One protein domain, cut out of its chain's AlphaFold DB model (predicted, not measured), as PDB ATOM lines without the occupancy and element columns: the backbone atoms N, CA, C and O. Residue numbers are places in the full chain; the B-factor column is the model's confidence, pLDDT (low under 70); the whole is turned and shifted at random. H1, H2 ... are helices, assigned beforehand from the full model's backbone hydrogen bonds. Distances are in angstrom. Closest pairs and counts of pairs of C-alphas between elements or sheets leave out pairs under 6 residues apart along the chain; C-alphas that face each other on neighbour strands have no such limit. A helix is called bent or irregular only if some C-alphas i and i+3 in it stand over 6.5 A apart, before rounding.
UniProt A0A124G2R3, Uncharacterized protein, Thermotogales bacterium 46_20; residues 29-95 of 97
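What this domain is: This is residues 29 to 95 of the 97 residues of an uncharacterized protein of Thermotogales bacterium 46_20 (UniProt A0A124G2R3). One long helix, H1, is folded into an arch of two arms, and a second helix, H2, crosses both arms on one side. The printed part has 67 residues, all helix in class, H1 then H2, with no named strand. It is compact, radius of gyration of the C-alphas 11.2 A, spanning 32 by 23 by 16 A.

Where its parts are: H1, residues 33 to 68, was assigned as one helix by its hydrogen bonds but is bent: C-alphas 45 and 48 are 9.5 A apart. Find C-alpha 33 at (-19.665, 28.310, -41.161); from there arm H1a runs 18.4 A to residue 45. Arm H1b, residues 48 to 68, runs 26.9 A and is irregular, with C-alphas 53 and 56 8.0 A apart and a kink of 84 degrees near residue 55. H2, residues 75 to 94, runs 27.8 A to C-alpha 94 at (-25.647, 31.666, -45.765); it is irregular, with C-alphas 80 and 83 7.4 A apart.

How they stand to each other: Look at Leu 42 and Trp 50, closest C-alphas at 5.9 A: H1a and H1b only just touch, with 3 pairs of C-alphas within 8 A. H2 touches H1a with its residues 86 to 94 alone, about perpendicular at 79 degrees, closest C-alphas Leu 36 and Ala 90 at 4.8 A. It touches H1b with residues 78 to 86 alone, about perpendicular at 86 degrees, closest C-alphas Trp 51 and Pro 83 at 5.9 A. Every O i to N i+4 pair is within hydrogen-bond range in H1a, 12 of 17 in H1b and 14 of 16 in H2.

The domain as a whole: The C-alphas farthest apart, Lys 45 and Gly 70, are 32.5 A apart. The printed part has no cut, the link from H1 to H2 is short, and no printed residue is under 70 in pLDDT.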
ATOM      1  N   GLN A  29     -21.317  35.209 -35.972       96.06
ATOM      2  CA  GLN A  29     -19.907  35.602 -35.973       96.06
ATOM      3  C   GLN A  29     -18.987  34.506 -35.426       96.06
ATOM      4  O   GLN A  29     -17.910  34.282 -35.982       96.06
ATOM      5  N   GLN A  30     -19.392  33.828 -34.351       97.06
ATOM      6  CA  GLN A  30     -18.519  32.910 -33.616       97.06
ATOM      7  C   GLN A  30     -18.660  31.446 -34.059       97.06
ATOM      8  O   GLN A  30     -17.680  30.695 -34.055       97.06
ATOM      9  N   MET A  31     -19.859  31.016 -34.465       96.00
ATOM     10  CA  MET A  31     -20.096  29.632 -34.874       96.00
ATOM     11  C   MET A  31     -19.448  29.350 -36.232       96.00
ATOM     12  O   MET A  31     -19.534  30.133 -37.183       96.00
ATOM     13  N   LYS A  32     -18.818  28.180 -36.378       95.31
ATOM     14  CA  LYS A  32     -18.165  27.817 -37.645       95.31
ATOM     15  C   LYS A  32     -19.184  27.768 -38.785       95.31
ATOM     16  O   LYS A  32     -20.209  27.091 -38.699       95.31
ATOM     17  N   LYS A  33     -18.833  28.350 -39.939       93.88
ATOM     18  CA  LYS A  33     -19.665  28.310 -41.161       93.88
ATOM     19  C   LYS A  33     -20.076  26.886 -41.569       93.88
ATOM     20  O   LYS A  33     -21.151  26.688 -42.131       93.88
ATOM     21  N   SER A  34     -19.234  25.882 -41.309       95.06
ATOM     22  CA  SER A  34     -19.552  24.465 -41.538       95.06
ATOM     23  C   SER A  34     -20.677  23.950 -40.634       95.06
ATOM     24  O   SER A  34     -21.526  23.204 -41.121       95.06
ATOM     25  N   SER A  35     -20.710  24.368 -39.365       95.44
ATOM     26  CA  SER A  35     -21.781  24.042 -38.413       95.44
ATOM     27  C   SER A  35     -23.096  24.673 -38.865       95.44
ATOM     28  O   SER A  35     -24.080  23.961 -39.031       95.44
ATOM     29  N   LEU A  36     -23.085  25.959 -39.231       95.62
ATOM     30  CA  LEU A  36     -24.266  26.658 -39.758       95.62
ATOM     31  C   LEU A  36     -24.819  26.005 -41.040       95.62
ATOM     32  O   LEU A  36     -26.025  25.806 -41.182       95.62
ATOM     33  N   LYS A  37     -23.942  25.586 -41.966       95.62
ATOM     34  CA  LYS A  37     -24.356  24.814 -43.157       95.62
ATOM     35  C   LYS A  37     -24.994  23.481 -42.786       95.62
ATOM     36  O   LYS A  37     -25.902  23.028 -43.482       95.62
ATOM     37  N   ARG A  38     -24.482  22.819 -41.747       95.38
ATOM     38  CA  ARG A  38     -25.019  21.542 -41.291       95.38
ATOM     39  C   ARG A  38     -26.385  21.736 -40.646       95.38
ATOM     40  O   ARG A  38     -27.292  21.024 -41.045       95.38
ATOM     41  N   ILE A  39     -26.550  22.734 -39.781       94.12
ATOM     42  CA  ILE A  39     -27.835  23.101 -39.165       94.12
ATOM     43  C   ILE A  39     -28.899  23.363 -40.233       94.12
ATOM     44  O   ILE A  39     -29.951  22.734 -40.203       94.12
ATOM     45  N   ARG A  40     -28.590  24.169 -41.260       93.50
ATOM     46  CA  ARG A  40     -29.516  24.402 -42.383       93.50
ATOM     47  C   ARG A  40     -29.956  23.099 -43.060       93.50
ATOM     48  O   ARG A  40     -31.145  22.884 -43.261       93.50
ATOM     49  N   LYS A  41     -29.006  22.207 -43.363       93.81
ATOM     50  CA  LYS A  41     -29.306  20.901 -43.977       93.81
ATOM     51  C   LYS A  41     -30.122  19.990 -43.062       93.81
ATOM     52  O   LYS A  41     -30.926  19.210 -43.557       93.81
ATOM     53  N   LEU A  42     -29.868  20.037 -41.756       93.25
ATOM     54  CA  LEU A  42     -30.604  19.251 -40.769       93.25
ATOM     55  C   LEU A  42     -32.049  19.739 -40.671       93.25
ATOM     56  O   LEU A  42     -32.952  18.918 -40.762       93.25
ATOM     57  N   ARG A  43     -32.269  21.057 -40.636       90.88
ATOM     58  CA  ARG A  43     -33.604  21.660 -40.739       90.88
ATOM     59  C   ARG A  43     -34.332  21.231 -42.015       90.88
ATOM     60  O   ARG A  43     -35.478  20.809 -41.945       90.88
ATOM     61  N   GLU A  44     -33.661  21.277 -43.169       90.75
ATOM     62  CA  GLU A  44     -34.246  20.849 -44.453       90.75
ATOM     63  C   GLU A  44     -34.584  19.347 -44.495       90.75
ATOM     64  O   GLU A  44     -35.531  18.953 -45.172       90.75
ATOM     65  N   LYS A  45     -33.810  18.495 -43.807       92.31
ATOM     66  CA  LYS A  45     -33.956  17.032 -43.867       92.31
ATOM     67  C   LYS A  45     -34.879  16.463 -42.788       92.31
ATOM     68  O   LYS A  45     -35.626  15.531 -43.064       92.31
ATOM     69  N   GLU A  46     -34.758  16.954 -41.563       88.31
ATOM     70  CA  GLU A  46     -35.375  16.381 -40.358       88.31
ATOM     71  C   GLU A  46     -36.469  17.288 -39.773       88.31
ATOM     72  O   GLU A  46     -37.141  16.894 -38.820       88.31
ATOM     73  N   GLY A  47     -36.675  18.483 -40.346       87.88
ATOM     74  CA  GLY A  47     -37.685  19.434 -39.886       87.88
ATOM     75  C   GLY A  47     -37.507  19.774 -38.409       87.88
ATOM     76  O   GLY A  47     -36.398  19.774 -37.890       87.88
ATOM     77  N   GLU A  48     -38.601  19.997 -37.693       79.38
ATOM     78  CA  GLU A  48     -38.592  20.420 -36.285       79.38
ATOM     79  C   GLU A  48     -38.081  19.362 -35.289       79.38
ATOM     80  O   GLU A  48     -38.168  19.566 -34.086       79.38
ATOM     81  N   LEU A  49     -37.558  18.215 -35.730       86.81
ATOM     82  CA  LEU A  49     -36.990  17.206 -34.828       86.81
ATOM     83  C   LEU A  49     -35.465  17.256 -34.750       86.81
ATOM     84  O   LEU A  49     -34.895  16.659 -33.831       86.81
ATOM     85  N   TRP A  50     -34.798  17.980 -35.657       91.25
ATOM     86  CA  TRP A  50     -33.335  18.006 -35.691       91.25
ATOM     87  C   TRP A  50     -32.753  18.491 -34.361       91.25
ATOM     88  O   TRP A  50     -31.823  17.900 -33.823       91.25
ATOM     89  N   TRP A  51     -33.332  19.528 -33.763       90.44
ATOM     90  CA  TRP A  51     -32.764  20.119 -32.558       90.44
ATOM     91  C   TRP A  51     -32.774  19.158 -31.365       90.44
ATOM     92  O   TRP A  51     -31.826  19.160 -30.586       90.44
ATOM     93  N   LYS A  52     -33.754  18.247 -31.266       90.31
ATOM     94  CA  LYS A  52     -33.770  17.207 -30.219       90.31
ATOM     95  C   LYS A  52     -32.574  16.266 -30.344       90.31
ATOM     96  O   LYS A  52     -31.915  15.970 -29.352       90.31
ATOM     97  N   ALA A  53     -32.269  15.827 -31.565       91.25
ATOM     98  CA  ALA A  53     -31.163  14.906 -31.830       91.25
ATOM     99  C   ALA A  53     -29.783  15.559 -31.642       91.25
ATOM    100  O   ALA A  53     -28.817  14.878 -31.302       91.25
ATOM    101  N   TYR A  54     -29.689  16.875 -31.846       93.75
ATOM    102  CA  TYR A  54     -28.422  17.612 -31.822       93.75
ATOM    103  C   TYR A  54     -28.278  18.570 -30.630       93.75
ATOM    104  O   TYR A  54     -27.340  19.372 -30.599       93.75
ATOM    105  N   HIS A  55     -29.140  18.439 -29.622       91.12
ATOM    106  CA  HIS A  55     -29.144  19.233 -28.392       91.12
ATOM    107  C   HIS A  55     -27.770  19.297 -27.712       91.12
ATOM    108  O   HIS A  55     -27.189  20.371 -27.560       91.12
ATOM    109  N   TYR A  56     -27.161  18.141 -27.448       92.81
ATOM    110  CA  TYR A  56     -25.843  18.052 -26.806       92.81
ATOM    111  C   TYR A  56     -24.655  18.365 -27.732       92.81
ATOM    112  O   TYR A  56     -23.503  18.191 -27.346       92.81
ATOM    113  N   SER A  57     -24.914  18.804 -28.963       94.38
ATOM    114  CA  SER A  57     -23.877  19.215 -29.913       94.38
ATOM    115  C   SER A  57     -24.001  20.708 -30.207       94.38
ATOM    116  O   SER A  57     -23.391  21.523 -29.516       94.38
ATOM    117  N   TYR A  58     -24.844  21.083 -31.169       95.38
ATOM    118  CA  TYR A  58     -25.085  22.476 -31.530       95.38
ATOM    119  C   TYR A  58     -25.732  23.275 -30.398       95.38
ATOM    120  O   TYR A  58     -25.392  24.443 -30.239       95.38
ATOM    121  N   GLY A  59     -26.584  22.661 -29.571       94.19
ATOM    122  CA  GLY A  59     -27.164  23.349 -28.415       94.19
ATOM    123  C   GLY A  59     -26.112  23.757 -27.383       94.19
ATOM    124  O   GLY A  59     -26.117  24.898 -26.926       94.19
ATOM    125  N   LEU A  60     -25.142  22.886 -27.075       94.75
ATOM    126  CA  LEU A  60     -24.015  23.246 -26.201       94.75
ATOM    127  C   LEU A  60     -23.103  24.309 -26.827       94.75
ATOM    128  O   LEU A  60     -22.639  25.201 -26.118       94.75
ATOM    129  N   GLU A  61     -22.856  24.239 -28.138       95.94
ATOM    130  CA  GLU A  61     -22.058  25.246 -28.853       95.94
ATOM    131  C   GLU A  61     -22.727  26.630 -28.790       95.94
ATOM    132  O   GLU A  61     -22.074  27.606 -28.424       95.94
ATOM    133  N   VAL A  62     -24.035  26.708 -29.054       95.81
ATOM    134  CA  VAL A  62     -24.808  27.958 -28.973       95.81
ATOM    135  C   VAL A  62     -24.846  28.495 -27.545       95.81
ATOM    136  O   VAL A  62     -24.546  29.667 -27.333       95.81
ATOM    137  N   ARG A  63     -25.135  27.646 -26.549       94.75
ATOM    138  CA  ARG A  63     -25.104  28.033 -25.125       94.75
ATOM    139  C   ARG A  63     -23.756  28.627 -24.730       94.75
ATOM    140  O   ARG A  63     -23.714  29.626 -24.016       94.75
ATOM    141  N   LYS A  64     -22.661  28.020 -25.195       95.31
ATOM    142  CA  LYS A  64     -21.313  28.520 -24.934       95.31
ATOM    143  C   LYS A  64     -21.103  29.900 -25.559       95.31
ATOM    144  O   LYS A  64     -20.678  30.800 -24.848       95.31
ATOM    145  N   ILE A  65     -21.440  30.074 -26.839       96.62
ATOM    146  CA  ILE A  65     -21.302  31.363 -27.538       96.62
ATOM    147  C   ILE A  65     -22.079  32.465 -26.811       96.62
ATOM    148  O   ILE A  65     -21.539  33.538 -26.564       96.62
ATOM    149  N   LEU A  66     -23.327  32.193 -26.427       95.19
ATOM    150  CA  LEU A  66     -24.163  33.169 -25.727       95.19
ATOM    151  C   LEU A  66     -23.594  33.521 -24.347       95.19
ATOM    152  O   LEU A  66     -23.561  34.691 -23.974       95.19
ATOM    153  N   ARG A  67     -23.075  32.537 -23.607       93.69
ATOM    154  CA  ARG A  67     -22.411  32.793 -22.324       93.69
ATOM    155  C   ARG A  67     -21.142  33.632 -22.494       93.69
ATOM    156  O   ARG A  67     -20.956  34.589 -21.749       93.69
ATOM    157  N   ASP A  68     -20.307  33.304 -23.478       95.25
ATOM    158  CA  ASP A  68     -19.069  34.035 -23.775       95.25
ATOM    159  C   ASP A  68     -19.367  35.475 -24.252       95.25
ATOM    160  O   ASP A  68     -18.601  36.393 -23.963       95.25
ATOM    161  N   ALA A  69     -20.513  35.695 -24.908       94.12
ATOM    162  CA  ALA A  69     -21.011  37.013 -25.310       94.12
ATOM    163  C   ALA A  69     -21.744  37.791 -24.191       94.12
ATOM    164  O   ALA A  69     -22.193  38.919 -24.414       94.12
ATOM    165  N   GLY A  70     -21.860  37.219 -22.987       94.00
ATOM    166  CA  GLY A  70     -22.423  37.886 -21.810       94.00
ATOM    167  C   GLY A  70     -23.950  37.851 -21.697       94.00
ATOM    168  O   GLY A  70     -24.509  38.627 -20.923       94.00
ATOM    169  N   PHE A  71     -24.639  36.974 -22.435       91.75
ATOM    170  CA  PHE A  71     -26.076  36.765 -22.243       91.75
ATOM    171  C   PHE A  71     -26.326  36.038 -20.918       91.75
ATOM    172  O   PHE A  71     -25.799  34.949 -20.686       91.75
ATOM    173  N   ASN A  72     -27.157  36.634 -20.060       88.38
ATOM    174  CA  ASN A  72     -27.481  36.117 -18.727       88.38
ATOM    175  C   ASN A  72     -28.869  35.453 -18.675       88.38
ATOM    176  O   ASN A  72     -29.604  35.595 -17.700       88.38
ATOM    177  N   TRP A  73     -29.257  34.779 -19.756       89.06
ATOM    178  CA  TRP A  73     -30.532  34.073 -19.835       89.06
ATOM    179  C   TRP A  73     -30.546  32.836 -18.940       89.06
ATOM    180  O   TRP A  73     -29.533  32.149 -18.790       89.06
ATOM    181  N   GLU A  74     -31.717  32.521 -18.389       89.81
ATOM    182  CA  GLU A  74     -31.913  31.283 -17.643       89.81
ATOM    183  C   GLU A  74     -31.681  30.067 -18.550       89.81
ATOM    184  O   GLU A  74     -31.966  30.103 -19.751       89.81
ATOM    185  N   GLU A  75     -31.186  28.958 -17.987       85.44
ATOM    186  CA  GLU A  75     -30.888  27.760 -18.785       85.44
ATOM    187  C   GLU A  75     -32.106  27.255 -19.566       85.44
ATOM    188  O   GLU A  75     -31.940  26.819 -20.702       85.44
ATOM    189  N   GLY A  76     -33.313  27.367 -19.001       87.94
ATOM    190  CA  GLY A  76     -34.557  27.012 -19.690       87.94
ATOM    191  C   GLY A  76     -34.851  27.902 -20.900       87.94
ATOM    192  O   GLY A  76     -35.276  27.402 -21.937       87.94
ATOM    193  N   THR A  77     -34.555  29.202 -20.812       88.44
ATOM    194  CA  THR A  77     -34.710  30.145 -21.929       88.44
ATOM    195  C   THR A  77     -33.734  29.809 -23.048       88.44
ATOM    196  O   THR A  77     -34.139  29.643 -24.197       88.44
ATOM    197  N   VAL A  78     -32.446  29.640 -22.732       89.69
ATOM    198  CA  VAL A  78     -31.463  29.267 -23.760       89.69
ATOM    199  C   VAL A  78     -31.836  27.926 -24.389       89.69
ATOM    200  O   VAL A  78     -31.704  27.760 -25.600       89.69
ATOM    201  N   ASP A  79     -32.335  26.980 -23.590       89.31
ATOM    202  CA  ASP A  79     -32.749  25.675 -24.092       89.31
ATOM    203  C   ASP A  79     -33.923  25.734 -25.070       89.31
ATOM    204  O   ASP A  79     -33.915  25.048 -26.093       89.31
ATOM    205  N   ALA A  80     -34.905  26.587 -24.785       89.69
ATOM    206  CA  ALA A  80     -36.061  26.781 -25.647       89.69
ATOM    207  C   ALA A  80     -35.691  27.483 -26.967       89.69
ATOM    208  O   ALA A  80     -36.224  27.136 -28.021       89.69
ATOM    209  N   PHE A  81     -34.769  28.452 -26.928       91.31
ATOM    210  CA  PHE A  81     -34.514  29.343 -28.068       91.31
ATOM    211  C   PHE A  81     -33.279  29.013 -28.902       91.31
ATOM    212  O   PHE A  81     -33.206  29.463 -30.048       91.31
ATOM    213  N   TRP A  82     -32.324  28.220 -28.403       94.00
ATOM    214  CA  TRP A  82     -31.113  27.915 -29.174       94.00
ATOM    215  C   TRP A  82     -31.379  27.369 -30.590       94.00
ATOM    216  O   TRP A  82     -30.612  27.750 -31.479       94.00
ATOM    217  N   PRO A  83     -32.423  26.546 -30.867       93.81
ATOM    218  CA  PRO A  83     -32.654  26.037 -32.217       93.81
ATOM    219  C   PRO A  83     -32.976  27.174 -33.184       93.81
ATOM    220  O   PRO A  83     -32.360  27.293 -34.241       93.81
ATOM    221  N   LEU A  84     -33.894  28.051 -32.775       93.38
ATOM    222  CA  LEU A  84     -34.354  29.194 -33.556       93.38
ATOM    223  C   LEU A  84     -33.213  30.188 -33.804       93.38
ATOM    224  O   LEU A  84     -32.989  30.616 -34.935       93.38
ATOM    225  N   LEU A  85     -32.436  30.498 -32.765       95.12
ATOM    226  CA  LEU A  85     -31.290  31.404 -32.870       95.12
ATOM    227  C   LEU A  85     -30.217  30.862 -33.822       95.12
ATOM    228  O   LEU A  85     -29.639  31.616 -34.608       95.12
ATOM    229  N   ALA A  86     -29.959  29.554 -33.782       95.62
ATOM    230  CA  ALA A  86     -28.984  28.916 -34.657       95.62
ATOM    231  C   ALA A  86     -29.450  28.862 -36.120       95.62
ATOM    232  O   ALA A  86     -28.640  29.040 -37.035       95.62
ATOM    233  N   GLU A  87     -30.745  28.639 -36.355       94.62
ATOM    234  CA  GLU A  87     -31.341  28.699 -37.692       94.62
ATOM    235  C   GLU A  87     -31.259  30.107 -38.281       94.62
ATOM    236  O   GLU A  87     -30.781  30.267 -39.407       94.62
ATOM    237  N   GLU A  88     -31.640  31.130 -37.516       94.75
ATOM    238  CA  GLU A  88     -31.554  32.526 -37.958       94.75
ATOM    239  C   GLU A  88     -30.104  32.959 -38.207       94.75
ATOM    240  O   GLU A  88     -29.814  33.626 -39.204       94.75
ATOM    241  N   ALA A  89     -29.159  32.514 -37.374       96.19
ATOM    242  CA  ALA A  89     -27.734  32.747 -37.604       96.19
ATOM    243  C   ALA A  89     -27.253  32.075 -38.900       96.19
ATOM    244  O   ALA A  89     -26.495  32.667 -39.676       96.19
ATOM    245  N   ALA A  90     -27.723  30.857 -39.180       95.31
ATOM    246  CA  ALA A  90     -27.407  30.164 -40.423       95.31
ATOM    247  C   ALA A  90     -27.990  30.891 -41.643       95.31
ATOM    248  O   ALA A  90     -27.294  31.018 -42.654       95.31
ATOM    249  N   GLU A  91     -29.216  31.411 -41.559       93.38
ATOM    250  CA  GLU A  91     -29.820  32.235 -42.615       93.38
ATOM    251  C   GLU A  91     -29.059  33.548 -42.826       93.38
ATOM    252  O   GLU A  91     -28.820  33.934 -43.972       93.38
ATOM    253  N   LYS A  92     -28.599  34.196 -41.750       92.94
ATOM    254  CA  LYS A  92     -27.813  35.438 -41.815       92.94
ATOM    255  C   LYS A  92     -26.470  35.240 -42.524       92.94
ATOM    256  O   LYS A  92     -26.082  36.065 -43.348       92.94
ATOM    257  N   VAL A  93     -25.770  34.133 -42.255       94.44
ATOM    258  CA  VAL A  93     -24.440  33.849 -42.835       94.44
ATOM    259  C   VAL A  93     -24.514  33.238 -44.237       94.44
ATOM    260  O   VAL A  93     -23.616  33.444 -45.058       94.44
ATOM    261  N   LEU A  94     -25.532  32.422 -44.511       92.31
ATOM    262  CA  LEU A  94     -25.647  31.666 -45.765       92.31
ATOM    263  C   LEU A  94     -26.619  32.293 -46.768       92.31
ATOM    264  O   LEU A  94     -26.723  31.779 -47.882       92.31
ATOM    265  N   GLY A  95     -27.320  33.359 -46.378       84.75
ATOM    266  CA  GLY A  95     -28.394  33.980 -47.144       84.75
ATOM    267  C   GLY A  95     -29.720  33.229 -47.005       84.75
ATOM    268  O   GLY A  95     -29.763  31.987 -46.990       84.75
TER     269      GLY A  95